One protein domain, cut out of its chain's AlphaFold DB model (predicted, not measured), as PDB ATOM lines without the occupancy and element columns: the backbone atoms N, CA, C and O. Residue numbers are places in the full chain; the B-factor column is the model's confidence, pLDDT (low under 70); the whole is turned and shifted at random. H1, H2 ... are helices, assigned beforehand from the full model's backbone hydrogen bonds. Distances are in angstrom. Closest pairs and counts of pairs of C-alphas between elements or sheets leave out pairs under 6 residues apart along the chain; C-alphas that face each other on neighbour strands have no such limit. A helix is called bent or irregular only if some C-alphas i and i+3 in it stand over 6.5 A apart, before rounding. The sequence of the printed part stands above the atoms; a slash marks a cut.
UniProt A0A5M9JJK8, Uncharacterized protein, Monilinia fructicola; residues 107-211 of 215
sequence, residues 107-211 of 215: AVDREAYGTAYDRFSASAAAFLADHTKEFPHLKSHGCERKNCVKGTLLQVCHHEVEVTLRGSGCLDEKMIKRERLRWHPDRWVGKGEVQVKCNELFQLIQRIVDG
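AT A GLANCE: This is residues 107 to 211 of the 215 residues of an uncharacterized protein of Monilinia fructicola (UniProt A0A5M9JJK8). Kinked H1 makes one side; short H2 crosses between it and H4 of a helical hairpin, H3 and H4, opposite. The 105 printed residues hold four named helices, H1 to H4 in order, and no named strand: all helix. The whole is compact, radius of gyration of the C-alphas 13.1 A, spanning 39 by 28 by 24 A.

HOW THE PARTS SIT: H1, residues 107 to 129, is irregular: C-alphas 112 and 115 are 8.0 A apart. It touches H2, residues 158 to 166, about perpendicular at 80 degrees; closest C-alphas: Tyr 117 and Thr 164, 5.2 A. H4, residues 193 to 210, touches H2 with residues 204 to 208 alone; closest C-alphas: His 158 and Leu 204, 4.6 A. O i to N i+4 pairs are within hydrogen-bond range throughout H2, H4 and H3, residues 173 to 182, and in 17 of 19 in H1.

IN THESE COORDINATES: H1, 29.5 A long, begins at C-alpha 107 (309.569, 257.495, 311.933); H4, 25.8 A, ends at C-alpha 210 (287.827, 247.583, 314.802). H2 measures 12.1 A, H3 14.6 A.

THE WHOLE: The printed part has no cut. The link H1 to H2 is long. No printed residue is under 70 in pLDDT.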
ATOM      1  N   ALA A 107     308.643 256.361 311.949       95.62
ATOM      2  CA  ALA A 107     309.569 257.495 311.933       95.62
ATOM      3  C   ALA A 107     308.952 258.744 311.277       95.62
ATOM      4  O   ALA A 107     309.039 259.841 311.826       95.62
ATOM      5  N   VAL A 108     308.279 258.560 310.137       94.94
ATOM      6  CA  VAL A 108     307.626 259.643 309.385       94.94
ATOM      7  C   VAL A 108     306.447 260.218 310.173       94.94
ATOM      8  O   VAL A 108     306.278 261.432 310.247       94.94
ATOM      9  N   ASP A 109     305.648 259.357 310.799       94.81
ATOM     10  CA  ASP A 109     304.512 259.753 311.628       94.81
ATOM     11  C   ASP A 109     304.972 260.494 312.891       94.81
ATOM     12  O   ASP A 109     304.366 261.500 313.267       94.81
ATOM     13  N   ARG A 110     306.067 260.051 313.527       96.31
ATOM     14  CA  ARG A 110     306.667 260.761 314.665       96.31
ATOM     15  C   ARG A 110     307.139 262.153 314.266       96.31
ATOM     16  O   ARG A 110     306.897 263.100 315.008       96.31
ATOM     17  N   GLU A 111     307.783 262.289 313.114       96.62
ATOM     18  CA  GLU A 111     308.230 263.586 312.604       96.62
ATOM     19  C   GLU A 111     307.042 264.511 312.288       96.62
ATOM     20  O   GLU A 111     307.033 265.675 312.687       96.62
ATOM     21  N   ALA A 112     306.003 263.993 311.627       94.12
ATOM     22  CA  ALA A 112     304.858 264.791 311.195       94.12
ATOM     23  C   ALA A 112     303.905 265.178 312.340       94.12
ATOM     24  O   ALA A 112     303.360 266.286 312.351       94.12
ATOM     25  N   TYR A 113     303.674 264.269 313.290       95.00
ATOM     26  CA  TYR A 113     302.601 264.388 314.285       95.00
ATOM     27  C   TYR A 113     303.091 264.327 315.736       95.00
ATOM     28  O   TYR A 113     302.284 264.472 316.656       95.00
ATOM     29  N   GLY A 114     304.398 264.174 315.972       95.62
ATOM     30  CA  GLY A 114     304.973 264.015 317.310       95.62
ATOM     31  C   GLY A 114     304.609 265.134 318.277       95.62
ATOM     32  O   GLY A 114     304.181 264.862 319.392       95.62
ATOM     33  N   THR A 115     304.650 266.392 317.840       95.75
ATOM     34  CA  THR A 115     304.259 267.524 318.696       95.75
ATOM     35  C   THR A 115     302.776 267.497 319.077       95.75
ATOM     36  O   THR A 115     302.422 267.892 320.187       95.75
ATOM     37  N   ALA A 116     301.896 267.053 318.173       95.25
ATOM     38  CA  ALA A 116     300.471 266.923 318.475       95.25
ATOM     39  C   ALA A 116     300.239 265.801 319.494       95.25
ATOM     40  O   ALA A 116     299.523 266.007 320.474       95.25
ATOM     41  N   TYR A 117     300.918 264.664 319.311       96.25
ATOM     42  CA  TYR A 117     300.903 263.564 320.268       96.25
ATOM     43  C   TYR A 117     301.427 263.982 321.642       96.25
ATOM     44  O   TYR A 117     300.772 263.710 322.641       96.25
ATOM     45  N   ASP A 118     302.570 264.665 321.716       96.38
ATOM     46  CA  ASP A 118     303.191 265.036 322.989       96.38
ATOM     47  C   ASP A 118     302.286 265.990 323.790       96.38
ATOM     48  O   ASP A 118     302.108 265.816 324.997       96.38
ATOM     49  N   ARG A 119     301.628 266.946 323.116       95.75
ATOM     50  CA  ARG A 119     300.626 267.835 323.736       95.75
ATOM     51  C   ARG A 119     299.394 267.074 324.223       95.75
ATOM     52  O   ARG A 119     298.944 267.295 325.349       95.75
ATOM     53  N   PHE A 120     298.857 266.176 323.396       96.06
ATOM     54  CA  PHE A 120     297.732 265.326 323.780       96.06
ATOM     55  C   PHE A 120     298.098 264.435 324.972       96.06
ATOM     56  O   PHE A 120     297.381 264.406 325.960       96.06
ATOM     57  N   SER A 121     299.246 263.761 324.925       95.81
ATOM     58  CA  SER A 121     299.714 262.852 325.969       95.81
ATOM     59  C   SER A 121     299.931 263.577 327.298       95.81
ATOM     60  O   SER A 121     299.468 263.106 328.337       95.81
ATOM     61  N   ALA A 122     300.561 264.757 327.272       95.75
ATOM     62  CA  ALA A 122     300.773 265.570 328.467       95.75
ATOM     63  C   ALA A 122     299.449 266.065 329.073       95.75
ATOM     64  O   ALA A 122     299.239 265.932 330.279       95.75
ATOM     65  N   SER A 123     298.536 266.590 328.249       95.81
ATOM     66  CA  SER A 123     297.215 267.033 328.721       95.81
ATOM     67  C   SER A 123     296.357 265.864 329.212       95.81
ATOM     68  O   SER A 123     295.732 265.970 330.262       95.81
ATOM     69  N   ALA A 124     296.404 264.710 328.544       95.69
ATOM     70  CA  ALA A 124     295.763 263.475 328.985       95.69
ATOM     71  C   ALA A 124     296.317 262.975 330.315       95.69
ATOM     72  O   ALA A 124     295.543 262.594 331.186       95.69
ATOM     73  N   ALA A 125     297.634 262.981 330.505       95.50
ATOM     74  CA  ALA A 125     298.233 262.597 331.777       95.50
ATOM     75  C   ALA A 125     297.801 263.542 332.909       95.50
ATOM     76  O   ALA A 125     297.406 263.071 333.975       95.50
ATOM     77  N   ALA A 126     297.810 264.855 332.663       95.69
ATOM     78  CA  ALA A 126     297.374 265.851 333.637       95.69
ATOM     79  C   ALA A 126     295.884 265.706 333.988       95.69
ATOM     80  O   ALA A 126     295.535 265.727 335.165       95.69
ATOM     81  N   PHE A 127     295.030 265.495 332.985       95.56
ATOM     82  CA  PHE A 127     293.597 265.278 333.165       95.56
ATOM     83  C   PHE A 127     293.289 263.976 333.915       95.56
ATOM     84  O   PHE A 127     292.444 263.958 334.800       95.56
ATOM     85  N   LEU A 128     293.971 262.871 333.597       93.00
ATOM     86  CA  LEU A 128     293.754 261.600 334.297       93.00
ATOM     87  C   LEU A 128     294.251 261.624 335.748       93.00
ATOM     88  O   LEU A 128     293.748 260.859 336.566       93.00
ATOM     89  N   ALA A 129     295.249 262.455 336.057       93.62
ATOM     90  CA  ALA A 129     295.695 262.673 337.429       93.62
ATOM     91  C   ALA A 129     294.725 263.579 338.205       93.62
ATOM     92  O   ALA A 129     294.489 263.359 339.390       93.62
ATOM     93  N   ASP A 130     294.155 264.578 337.530       92.00
ATOM     94  CA  ASP A 130     293.230 265.548 338.099       92.00
ATOM     95  C   ASP A 130     292.114 265.882 337.098       92.00
ATOM     96  O   ASP A 130     292.288 266.653 336.152       92.00
ATOM     97  N   HIS A 131     290.934 265.309 337.341       88.06
ATOM     98  CA  HIS A 131     289.774 265.430 336.456       88.06
ATOM     99  C   HIS A 131     289.134 266.828 336.453       88.06
ATOM    100  O   HIS A 131     288.157 267.034 335.734       88.06
ATOM    101  N   THR A 132     289.629 267.764 337.270       88.50
ATOM    102  CA  THR A 132     289.202 269.171 337.231       88.50
ATOM    103  C   THR A 132     289.929 269.968 336.149       88.50
ATOM    104  O   THR A 132     289.487 271.055 335.781       88.50
ATOM    105  N   LYS A 133     291.029 269.424 335.615       92.31
ATOM    106  CA  LYS A 133     291.772 270.037 334.516       92.31
ATOM    107  C   LYS A 133     290.981 269.978 333.218       92.31
ATOM    108  O   LYS A 133     290.050 269.190 333.053       92.31
ATOM    109  N   GLU A 134     291.400 270.807 332.271       92.19
ATOM    110  CA  GLU A 134     290.827 270.813 330.932       92.19
ATOM    111  C   GLU A 134     290.939 269.435 330.274       92.19
ATOM    112  O   GLU A 134     291.950 268.733 330.392       92.19
ATOM    113  N   PHE A 135     289.876 269.056 329.565       93.81
ATOM    114  CA  PHE A 135     289.860 267.818 328.804       93.81
ATOM    115  C   PHE A 135     290.938 267.863 327.704       93.81
ATOM    116  O   PHE A 135     291.117 268.916 327.085       93.81
ATOM    117  N   PRO A 136     291.640 266.752 327.415       94.00
ATOM    118  CA  PRO A 136     292.743 266.755 326.460       94.00
ATOM    119  C   PRO A 136     292.311 267.232 325.082       94.00
ATOM    120  O   PRO A 136     291.370 266.703 324.486       94.00
ATOM    121  N   HIS A 137     293.023 268.229 324.564       88.44
ATOM    122  CA  HIS A 137     292.717 268.794 323.262       88.44
ATOM    123  C   HIS A 137     293.357 267.962 322.147       88.44
ATOM    124  O   HIS A 137     294.568 267.733 322.133       88.44
ATOM    125  N   LEU A 138     292.533 267.541 321.189       92.62
ATOM    126  CA  LEU A 138     292.959 266.860 319.974       92.62
ATOM    127  C   LEU A 138     293.016 267.872 318.835       92.62
ATOM    128  O   LEU A 138     292.078 268.640 318.621       92.62
ATOM    129  N   LYS A 139     294.125 267.879 318.095       88.50
ATOM    130  CA  LYS A 139     294.287 268.778 316.956       88.50
ATOM    131  C   LYS A 139     293.435 268.272 315.789       88.50
ATOM    132  O   LYS A 139     293.584 267.127 315.373       88.50
ATOM    133  N   SER A 140     292.599 269.140 315.224       88.81
ATOM    134  CA  SER A 140     291.953 268.853 313.941       88.81
ATOM    135  C   SER A 140     292.966 268.989 312.800       88.81
ATOM    136  O   SER A 140     293.762 269.934 312.755       88.81
ATOM    137  N   HIS A 141     292.952 268.016 311.896       81.62
ATOM    138  CA  HIS A 141     293.817 267.943 310.721       81.62
ATOM    139  C   HIS A 141     293.050 268.136 309.406       81.62
ATOM    140  O   HIS A 141     293.693 268.243 308.367       81.62
ATOM    141  N   GLY A 142     291.714 268.209 309.444       83.88
ATOM    142  CA  GLY A 142     290.873 268.284 308.250       83.88
ATOM    143  C   GLY A 142     290.771 266.910 307.591       83.88
ATOM    144  O   GLY A 142     291.641 266.500 306.828       83.88
ATOM    145  N   CYS A 143     289.722 266.159 307.925       87.19
ATOM    146  CA  CYS A 143     289.510 264.825 307.372       87.19
ATOM    147  C   CYS A 143     288.497 264.846 306.223       87.19
ATOM    148  O   CYS A 143     287.340 265.197 306.428       87.19
ATOM    149  N   GLU A 144     288.923 264.377 305.049       87.00
ATOM    150  CA  GLU A 144     288.092 264.276 303.835       87.00
ATOM    151  C   GLU A 144     287.724 262.822 303.479       87.00
ATOM    152  O   GLU A 144     287.242 262.524 302.388       87.00
ATOM    153  N   ARG A 145     287.976 261.866 304.383       84.00
ATOM    154  CA  ARG A 145     287.730 260.441 304.113       84.00
ATOM    155  C   ARG A 145     286.230 260.127 304.132       84.00
ATOM    156  O   ARG A 145     285.517 260.579 305.020       84.00
ATOM    157  N   LYS A 146     285.772 259.267 303.215       82.50
ATOM    158  CA  LYS A 146     284.350 258.882 303.081       82.50
ATOM    159  C   LYS A 146     283.794 258.153 304.316       82.50
ATOM    160  O   LYS A 146     282.703 258.472 304.765       82.50
ATOM    161  N   ASN A 147     284.570 257.252 304.922       84.00
ATOM    162  CA  ASN A 147     284.142 256.450 306.085       84.00
ATOM    163  C   ASN A 147     284.407 257.139 307.436       84.00
ATOM    164  O   ASN A 147     284.597 256.479 308.454       84.00
ATOM    165  N   CYS A 148     284.480 258.470 307.442       89.62
ATOM    166  CA  CYS A 148     284.839 259.284 308.596       89.62
ATOM    167  C   CYS A 148     283.688 259.393 309.606       89.62
ATOM    168  O   CYS A 148     282.606 259.871 309.270       89.62
ATOM    169  N   VAL A 149     283.939 259.013 310.862       91.69
ATOM    170  CA  VAL A 149     283.010 259.252 311.974       91.69
ATOM    171  C   VAL A 149     283.537 260.424 312.793       91.69
ATOM    172  O   VAL A 149     284.605 260.330 313.402       91.69
ATOM    173  N   LYS A 150     282.799 261.541 312.787       93.12
ATOM    174  CA  LYS A 150     283.155 262.765 313.513       93.12
ATOM    175  C   LYS A 150     282.437 262.831 314.863       93.12
ATOM    176  O   LYS A 150     281.218 262.707 314.921       93.12
ATOM    177  N   GLY A 151     283.203 263.075 315.925       90.31
ATOM    178  CA  GLY A 151     282.682 263.408 317.245       90.31
ATOM    179  C   GLY A 151     282.061 264.803 317.261       90.31
ATOM    180  O   GLY A 151     282.604 265.761 316.705       90.31
ATOM    181  N   THR A 152     280.910 264.919 317.904       90.62
ATOM    182  CA  THR A 152     280.158 266.169 318.040       90.62
ATOM    183  C   THR A 152     280.695 267.059 319.158       90.62
ATOM    184  O   THR A 152     280.631 268.280 319.040       90.62
ATOM    185  N   LEU A 153     281.262 266.485 320.222       92.00
ATOM    186  CA  LEU A 153     281.739 267.249 321.378       92.00
ATOM    187  C   LEU A 153     283.210 267.630 321.246       92.00
ATOM    188  O   LEU A 153     283.587 268.774 321.484       92.00
ATOM    189  N   LEU A 154     284.041 266.675 320.842       92.56
ATOM    190  CA  LEU A 154     285.473 266.849 320.635       92.56
ATOM    191  C   LEU A 154     285.779 267.490 319.280       92.56
ATOM    192  O   LEU A 154     286.909 267.910 319.055       92.56
ATOM    193  N   GLN A 155     284.784 267.570 318.385       93.31
ATOM    194  CA  GLN A 155     284.886 268.176 317.053       93.31
ATOM    195  C   GLN A 155     285.987 267.574 316.165       93.31
ATOM    196  O   GLN A 155     286.360 268.170 315.156       93.31
ATOM    197  N   VAL A 156     286.448 266.367 316.499       94.50
ATOM    198  CA  VAL A 156     287.444 265.599 315.748       94.50
ATOM    199  C   VAL A 156     286.882 264.251 315.326       94.50
ATOM    200  O   VAL A 156     285.959 263.724 315.948       94.50
ATOM    201  N   CYS A 157     287.429 263.674 314.263       94.94
ATOM    202  CA  CYS A 157     287.049 262.342 313.804       94.94
ATOM    203  C   CYS A 157     288.033 261.249 314.219       94.94
ATOM    204  O   CYS A 157     289.161 261.522 314.633       94.94
ATOM    205  N   HIS A 158     287.634 259.986 314.051       94.56
ATOM    206  CA  HIS A 158     288.477 258.843 314.418       94.56
ATOM    207  C   HIS A 158     289.809 258.821 313.656       94.56
ATOM    208  O   HIS A 158     290.821 258.408 314.214       94.56
ATOM    209  N   HIS A 159     289.851 259.340 312.427       93.94
ATOM    210  CA  HIS A 159     291.094 259.482 311.667       93.94
ATOM    211  C   HIS A 159     292.039 260.534 312.255       93.94
ATOM    212  O   HIS A 159     293.249 260.333 312.258       93.94
ATOM    213  N   GLU A 160     291.515 261.651 312.760       94.81
ATOM    214  CA  GLU A 160     292.327 262.686 313.411       94.81
ATOM    215  C   GLU A 160     292.869 262.191 314.756       94.81
ATOM    216  O   GLU A 160     294.029 262.446 315.095       94.81
ATOM    217  N   VAL A 161     292.067 261.405 315.483       95.62
ATOM    218  CA  VAL A 161     292.531 260.685 316.675       95.62
ATOM    219  C   VAL A 161     293.634 259.693 316.304       95.62
ATOM    220  O   VAL A 161     294.687 259.692 316.938       95.62
ATOM    221  N   GLU A 162     293.453 258.896 315.247       94.81
ATOM    222  CA  GLU A 162     294.470 257.951 314.771       94.81
ATOM    223  C   GLU A 162     295.774 258.666 314.403       94.81
ATOM    224  O   GLU A 162     296.839 258.252 314.852       94.81
ATOM    225  N   VAL A 163     295.700 259.758 313.639       94.19
ATOM    226  CA  VAL A 163     296.858 260.579 313.255       94.19
ATOM    227  C   VAL A 163     297.589 261.113 314.486       94.19
ATOM    228  O   VAL A 163     298.814 261.009 314.568       94.19
ATOM    229  N   THR A 164     296.850 261.617 315.475       95.62
ATOM    230  CA  THR A 164     297.448 262.081 316.732       95.62
ATOM    231  C   THR A 164     298.165 260.935 317.448       95.62
ATOM    232  O   THR A 164     299.310 261.095 317.859       95.62
ATOM    233  N   LEU A 165     297.547 259.755 317.556       95.56
ATOM    234  CA  LEU A 165     298.151 258.590 318.211       95.56
ATOM    235  C   LEU A 165     299.351 258.020 317.439       95.56
ATOM    236  O   LEU A 165     300.308 257.551 318.060       95.56
ATOM    237  N   ARG A 166     299.358 258.103 316.102       94.69
ATOM    238  CA  ARG A 166     300.513 257.746 315.258       94.69
ATOM    239  C   ARG A 166     301.737 258.611 315.551       94.69
ATOM    240  O   ARG A 166     302.854 258.104 315.495       94.69
ATOM    241  N   GLY A 167     301.539 259.861 315.976       95.88
ATOM    242  CA  GLY A 167     302.613 260.751 316.433       95.88
ATOM    243  C   GLY A 167     303.426 260.225 317.625       95.88
ATOM    244  O   GLY A 167     304.505 260.744 317.912       95.88
ATOM    245  N   SER A 168     302.977 259.162 318.298       95.75
ATOM    246  CA  SER A 168     303.803 258.420 319.260       95.75
ATOM    247  C   SER A 168     305.067 257.816 318.640       95.75
ATOM    248  O   SER A 168     306.049 257.614 319.349       95.75
ATOM    249  N   GLY A 169     305.054 257.520 317.335       94.81
ATOM    250  CA  GLY A 169     306.136 256.808 316.654       94.81
ATOM    251  C   GLY A 169     306.248 255.331 317.029       94.81
ATOM    252  O   GLY A 169     307.222 254.685 316.666       94.81
ATOM    253  N   CYS A 170     305.286 254.796 317.780       94.00
ATOM    254  CA  CYS A 170     305.273 253.402 318.209       94.00
ATOM    255  C   CYS A 170     303.852 252.826 318.250       94.00
ATOM    256  O   CYS A 170     303.583 251.883 318.994       94.00
ATOM    257  N   LEU A 171     302.937 253.387 317.447       93.38
ATOM    258  CA  LEU A 171     301.544 252.954 317.421       93.38
ATOM    259  C   LEU A 171     301.450 251.487 316.992       93.38
ATOM    260  O   LEU A 171     301.795 251.124 315.864       93.38
ATOM    261  N   ASP A 172     300.947 250.663 317.903       93.38
ATOM    262  CA  ASP A 172     300.647 249.257 317.696       93.38
ATOM    263  C   ASP A 172     299.286 248.892 318.310       93.38
ATOM    264  O   ASP A 172     298.650 249.679 319.020       93.38
ATOM    265  N   GLU A 173     298.830 247.669 318.035       93.12
ATOM    266  CA  GLU A 173     297.536 247.180 318.512       93.12
ATOM    267  C   GLU A 173     297.421 247.225 320.047       93.12
ATOM    268  O   GLU A 173     296.371 247.546 320.609       93.12
ATOM    269  N   LYS A 174     298.513 246.920 320.755       94.00
ATOM    270  CA  LYS A 174     298.534 246.893 322.223       94.00
ATOM    271  C   LYS A 174     298.429 248.300 322.800       94.00
ATOM    272  O   LYS A 174     297.733 248.506 323.792       94.00
ATOM    273  N   MET A 175     299.115 249.272 322.211       94.75
ATOM    274  CA  MET A 175     299.073 250.674 322.600       94.75
ATOM    275  C   MET A 175     297.663 251.228 322.437       94.75
ATOM    276  O   MET A 175     297.124 251.762 323.402       94.75
ATOM    277  N   ILE A 176     297.036 251.045 321.274       94.75
ATOM    278  CA  ILE A 176     295.707 251.614 321.042       94.75
ATOM    279  C   ILE A 176     294.635 250.972 321.929       94.75
ATOM    280  O   ILE A 176     293.761 251.668 322.443       94.75
ATOM    281  N   LYS A 177     294.733 249.661 322.197       94.94
ATOM    282  CA  LYS A 177     293.832 248.976 323.134       94.94
ATOM    283  C   LYS A 177     294.016 249.486 324.563       94.94
ATOM    284  O   LYS A 177     293.026 249.671 325.267       94.94
ATOM    285  N   ARG A 178     295.256 249.752 324.991       95.62
ATOM    286  CA  ARG A 178     295.521 250.390 326.292       95.62
ATOM    287  C   ARG A 178     294.935 251.794 326.351       95.62
ATOM    288  O   ARG A 178     294.282 252.118 327.336       95.62
ATOM    289  N   GLU A 179     295.126 252.587 325.300       95.69
ATOM    290  CA  GLU A 179     294.590 253.944 325.234       95.69
ATOM    291  C   GLU A 179     293.065 253.933 325.319       95.69
ATOM    292  O   GLU A 179     292.497 254.581 326.191       95.69
ATOM    293  N   ARG A 180     292.399 253.086 324.526       96.25
ATOM    294  CA  ARG A 180     290.949 252.853 324.596       96.25
ATOM    295  C   ARG A 180     290.478 252.586 326.027       96.25
ATOM    296  O   ARG A 180     289.520 253.197 326.486       96.25
ATOM    297  N   LEU A 181     291.147 251.689 326.751       95.50
ATOM    298  CA  LEU A 181     290.744 251.315 328.111       95.50
ATOM    299  C   LEU A 181     290.904 252.449 329.137       95.50
ATOM    300  O   LEU A 181     290.197 252.443 330.145       95.50
ATOM    301  N   ARG A 182     291.779 253.439 328.900       94.56
ATOM    302  CA  ARG A 182     291.888 254.635 329.762       94.56
ATOM    303  C   ARG A 182     290.608 255.472 329.721       94.56
ATOM    304  O   ARG A 182     290.204 256.025 330.741       94.56
ATOM    305  N   TRP A 183     289.952 255.499 328.565       96.06
ATOM    306  CA  TRP A 183     288.755 256.296 328.295       96.06
ATOM    307  C   TRP A 183     287.444 255.519 328.496       96.06
ATOM    308  O   TRP A 183     286.376 256.051 328.221       96.06
ATOM    309  N   HIS A 184     287.505 254.280 329.005       95.44
ATOM    310  CA  HIS A 184     286.331 253.415 329.155       95.44
ATOM    311  C   HIS A 184     285.213 254.076 329.990       95.44
ATOM    312  O   HIS A 184     285.510 254.536 331.098       95.44
ATOM    313  N   PRO A 185     283.944 254.075 329.530       92.62
ATOM    314  CA  PRO A 185     282.826 254.754 330.197       92.62
ATOM    315  C   PRO A 185     282.670 254.417 331.685       92.62
ATOM    316  O   PRO A 185     282.435 255.317 332.488       92.62
ATOM    317  N   ASP A 186     282.895 253.157 332.067       93.38
ATOM    318  CA  ASP A 186     282.812 252.689 333.462       93.38
ATOM    319  C   ASP A 186     283.715 253.464 334.437       93.38
ATOM    320  O   ASP A 186     283.410 253.561 335.621       93.38
ATOM    321  N   ARG A 187     284.816 254.063 333.963       91.94
ATOM    322  CA  ARG A 187     285.723 254.875 334.800       91.94
ATOM    323  C   ARG A 187     285.204 256.290 335.066       91.94
ATOM    324  O   ARG A 187     285.766 257.022 335.887       91.94
ATOM    325  N   TRP A 188     284.166 256.699 334.343       91.44
ATOM    326  CA  TRP A 188     283.692 258.079 334.285       91.44
ATOM    327  C   TRP A 188     282.223 258.230 334.681       91.44
ATOM    328  O   TRP A 188     281.671 259.317 334.531       91.44
ATOM    329  N   VAL A 189     281.599 257.174 335.210       91.88
ATOM    330  CA  VAL A 189     280.193 257.175 335.636       91.88
ATOM    331  C   VAL A 189     279.928 258.297 336.644       91.88
ATOM    332  O   VAL A 189     280.644 258.442 337.634       91.88
ATOM    333  N   GLY A 190     278.896 259.101 336.380       90.31
ATOM    334  CA  GLY A 190     278.451 260.182 337.263       90.31
ATOM    335  C   GLY A 190     279.226 261.494 337.114       90.31
ATOM    336  O   GLY A 190     278.934 262.445 337.832       90.31
ATOM    337  N   LYS A 191     280.178 261.593 336.173       89.62
ATOM    338  CA  LYS A 191     281.002 262.803 335.963       89.62
ATOM    339  C   LYS A 191     280.423 263.796 334.942       89.62
ATOM    340  O   LYS A 191     281.157 264.615 334.394       89.62
ATOM    341  N   GLY A 192     279.120 263.732 334.666       91.81
ATOM    342  CA  GLY A 192     278.423 264.690 333.799       91.81
ATOM    343  C   GLY A 192     279.053 264.815 332.407       91.81
ATOM    344  O   GLY A 192     279.273 263.815 331.729       91.81
ATOM    345  N   GLU A 193     279.375 266.041 331.984       92.19
ATOM    346  CA  GLU A 193     279.948 266.330 330.659       92.19
ATOM    347  C   GLU A 193     281.269 265.587 330.393       92.19
ATOM    348  O   GLU A 193     281.512 265.121 329.278       92.19
ATOM    349  N   VAL A 194     282.099 265.404 331.426       92.94
ATOM    350  CA  VAL A 194     283.358 264.651 331.322       92.94
ATOM    351  C   VAL A 194     283.098 263.211 330.888       92.94
ATOM    352  O   VAL A 194     283.817 262.685 330.042       92.94
ATOM    353  N   GLN A 195     282.048 262.582 331.420       94.56
ATOM    354  CA  GLN A 195     281.667 261.227 331.031       94.56
ATOM    355  C   GLN A 195     281.334 261.154 329.539       94.56
ATOM    356  O   GLN A 195     281.755 260.216 328.863       94.56
ATOM    357  N   VAL A 196     280.612 262.149 329.018       94.81
ATOM    358  CA  VAL A 196     280.208 262.184 327.608       94.81
ATOM    359  C   VAL A 196     281.422 262.390 326.697       94.81
ATOM    360  O   VAL A 196     281.562 261.665 325.714       94.81
ATOM    361  N   LYS A 197     282.350 263.288 327.059       95.06
ATOM    362  CA  LYS A 197     283.614 263.497 326.323       95.06
ATOM    363  C   LYS A 197     284.505 262.251 326.326       95.06
ATOM    364  O   LYS A 197     285.010 261.862 325.275       95.06
ATOM    365  N   CYS A 198     284.660 261.586 327.474       95.75
ATOM    366  CA  CYS A 198     285.398 260.321 327.565       95.75
ATOM    367  C   CYS A 198     284.754 259.220 326.718       95.75
ATOM    368  O   CYS A 198     285.463 258.498 326.021       95.75
ATOM    369  N   ASN A 199     283.422 259.103 326.751       96.00
ATOM    370  CA  ASN A 199     282.690 258.127 325.948       96.00
ATOM    371  C   ASN A 199     282.857 258.389 324.444       96.00
ATOM    372  O   ASN A 199     283.092 257.454 323.685       96.00
ATOM    373  N   GLU A 200     282.800 259.650 324.008       96.19
ATOM    374  CA  GLU A 200     283.040 259.995 322.604       96.19
ATOM    375  C   GLU A 200     284.471 259.626 322.179       96.19
ATOM    376  O   GLU A 200     284.652 258.931 321.179       96.19
ATOM    377  N   LEU A 201     285.489 259.982 322.974       96.81
ATOM    378  CA  LEU A 201     286.876 259.593 322.690       96.81
ATOM    379  C   LEU A 201     287.046 258.066 322.647       96.81
ATOM    380  O   LEU A 201     287.710 257.537 321.756       96.81
ATOM    381  N   PHE A 202     286.411 257.345 323.572       96.88
ATOM    382  CA  PHE A 202     286.400 255.886 323.588       96.88
ATOM    383  C   PHE A 202     285.817 255.299 322.298       96.88
ATOM    384  O   PHE A 202     286.422 254.394 321.726       96.88
ATOM    385  N   GLN A 203     284.681 255.814 321.821       96.00
ATOM    386  CA  GLN A 203     284.032 255.345 320.592       96.00
ATOM    387  C   GLN A 203     284.888 255.616 319.353       96.00
ATOM    388  O   GLN A 203     285.030 254.738 318.499       96.00
ATOM    389  N   LEU A 204     285.517 256.793 319.276       95.81
ATOM    390  CA  LEU A 204     286.444 257.110 318.191       95.81
ATOM    391  C   LEU A 204     287.638 256.144 318.197       95.81
ATOM    392  O   LEU A 204     287.971 255.592 317.152       95.81
ATOM    393  N   ILE A 205     288.236 255.858 319.360       96.25
ATOM    394  CA  ILE A 205     289.348 254.897 319.457       96.25
ATOM    395  C   ILE A 205     288.880 253.464 319.160       96.25
ATOM    396  O   ILE A 205     289.586 252.729 318.472       96.25
ATOM    397  N   GLN A 206     287.696 253.061 319.627       95.25
ATOM    398  CA  GLN A 206     287.086 251.766 319.310       95.25
ATOM    399  C   GLN A 206     286.981 251.572 317.796       95.25
ATOM    400  O   GLN A 206     287.408 250.538 317.292       95.25
ATOM    401  N   ARG A 207     286.514 252.592 317.066       94.06
ATOM    402  CA  ARG A 207     286.425 252.540 315.603       94.06
ATOM    403  C   ARG A 207     287.789 252.319 314.951       94.06
ATOM    404  O   ARG A 207     287.898 251.556 313.998       94.06
ATOM    405  N   ILE A 208     288.846 252.928 315.495       93.38
ATOM    406  CA  ILE A 208     290.213 252.682 315.026       93.38
ATOM    407  C   ILE A 208     290.634 251.240 315.330       93.38
ATOM    408  O   ILE A 208     291.314 250.647 314.501       93.38
ATOM    409  N   VAL A 209     290.275 250.663 316.480       92.06
ATOM    410  CA  VAL A 209     290.620 249.272 316.837       92.06
ATOM    411  C   VAL A 209     289.922 248.269 315.923       92.06
ATOM    412  O   VAL A 209     290.589 247.369 315.417       92.06
ATOM    413  N   ASP A 210     288.626 248.456 315.676       89.62
ATOM    414  CA  ASP A 210     287.827 247.583 314.802       89.62
ATOM    415  C   ASP A 210     288.289 247.651 313.339       89.62
ATOM    416  O   ASP A 210     288.029 246.744 312.548       89.62
ATOM    417  N   GLY A 211     289.025 248.711 312.999       80.25
ATOM    418  CA  GLY A 211     289.424 249.029 311.640       80.25
ATOM    419  C   GLY A 211     288.267 249.651 310.867       80.25
ATOM    420  O   GLY A 211     287.105 249.591 311.274       80.25
TER     421      GLY A 211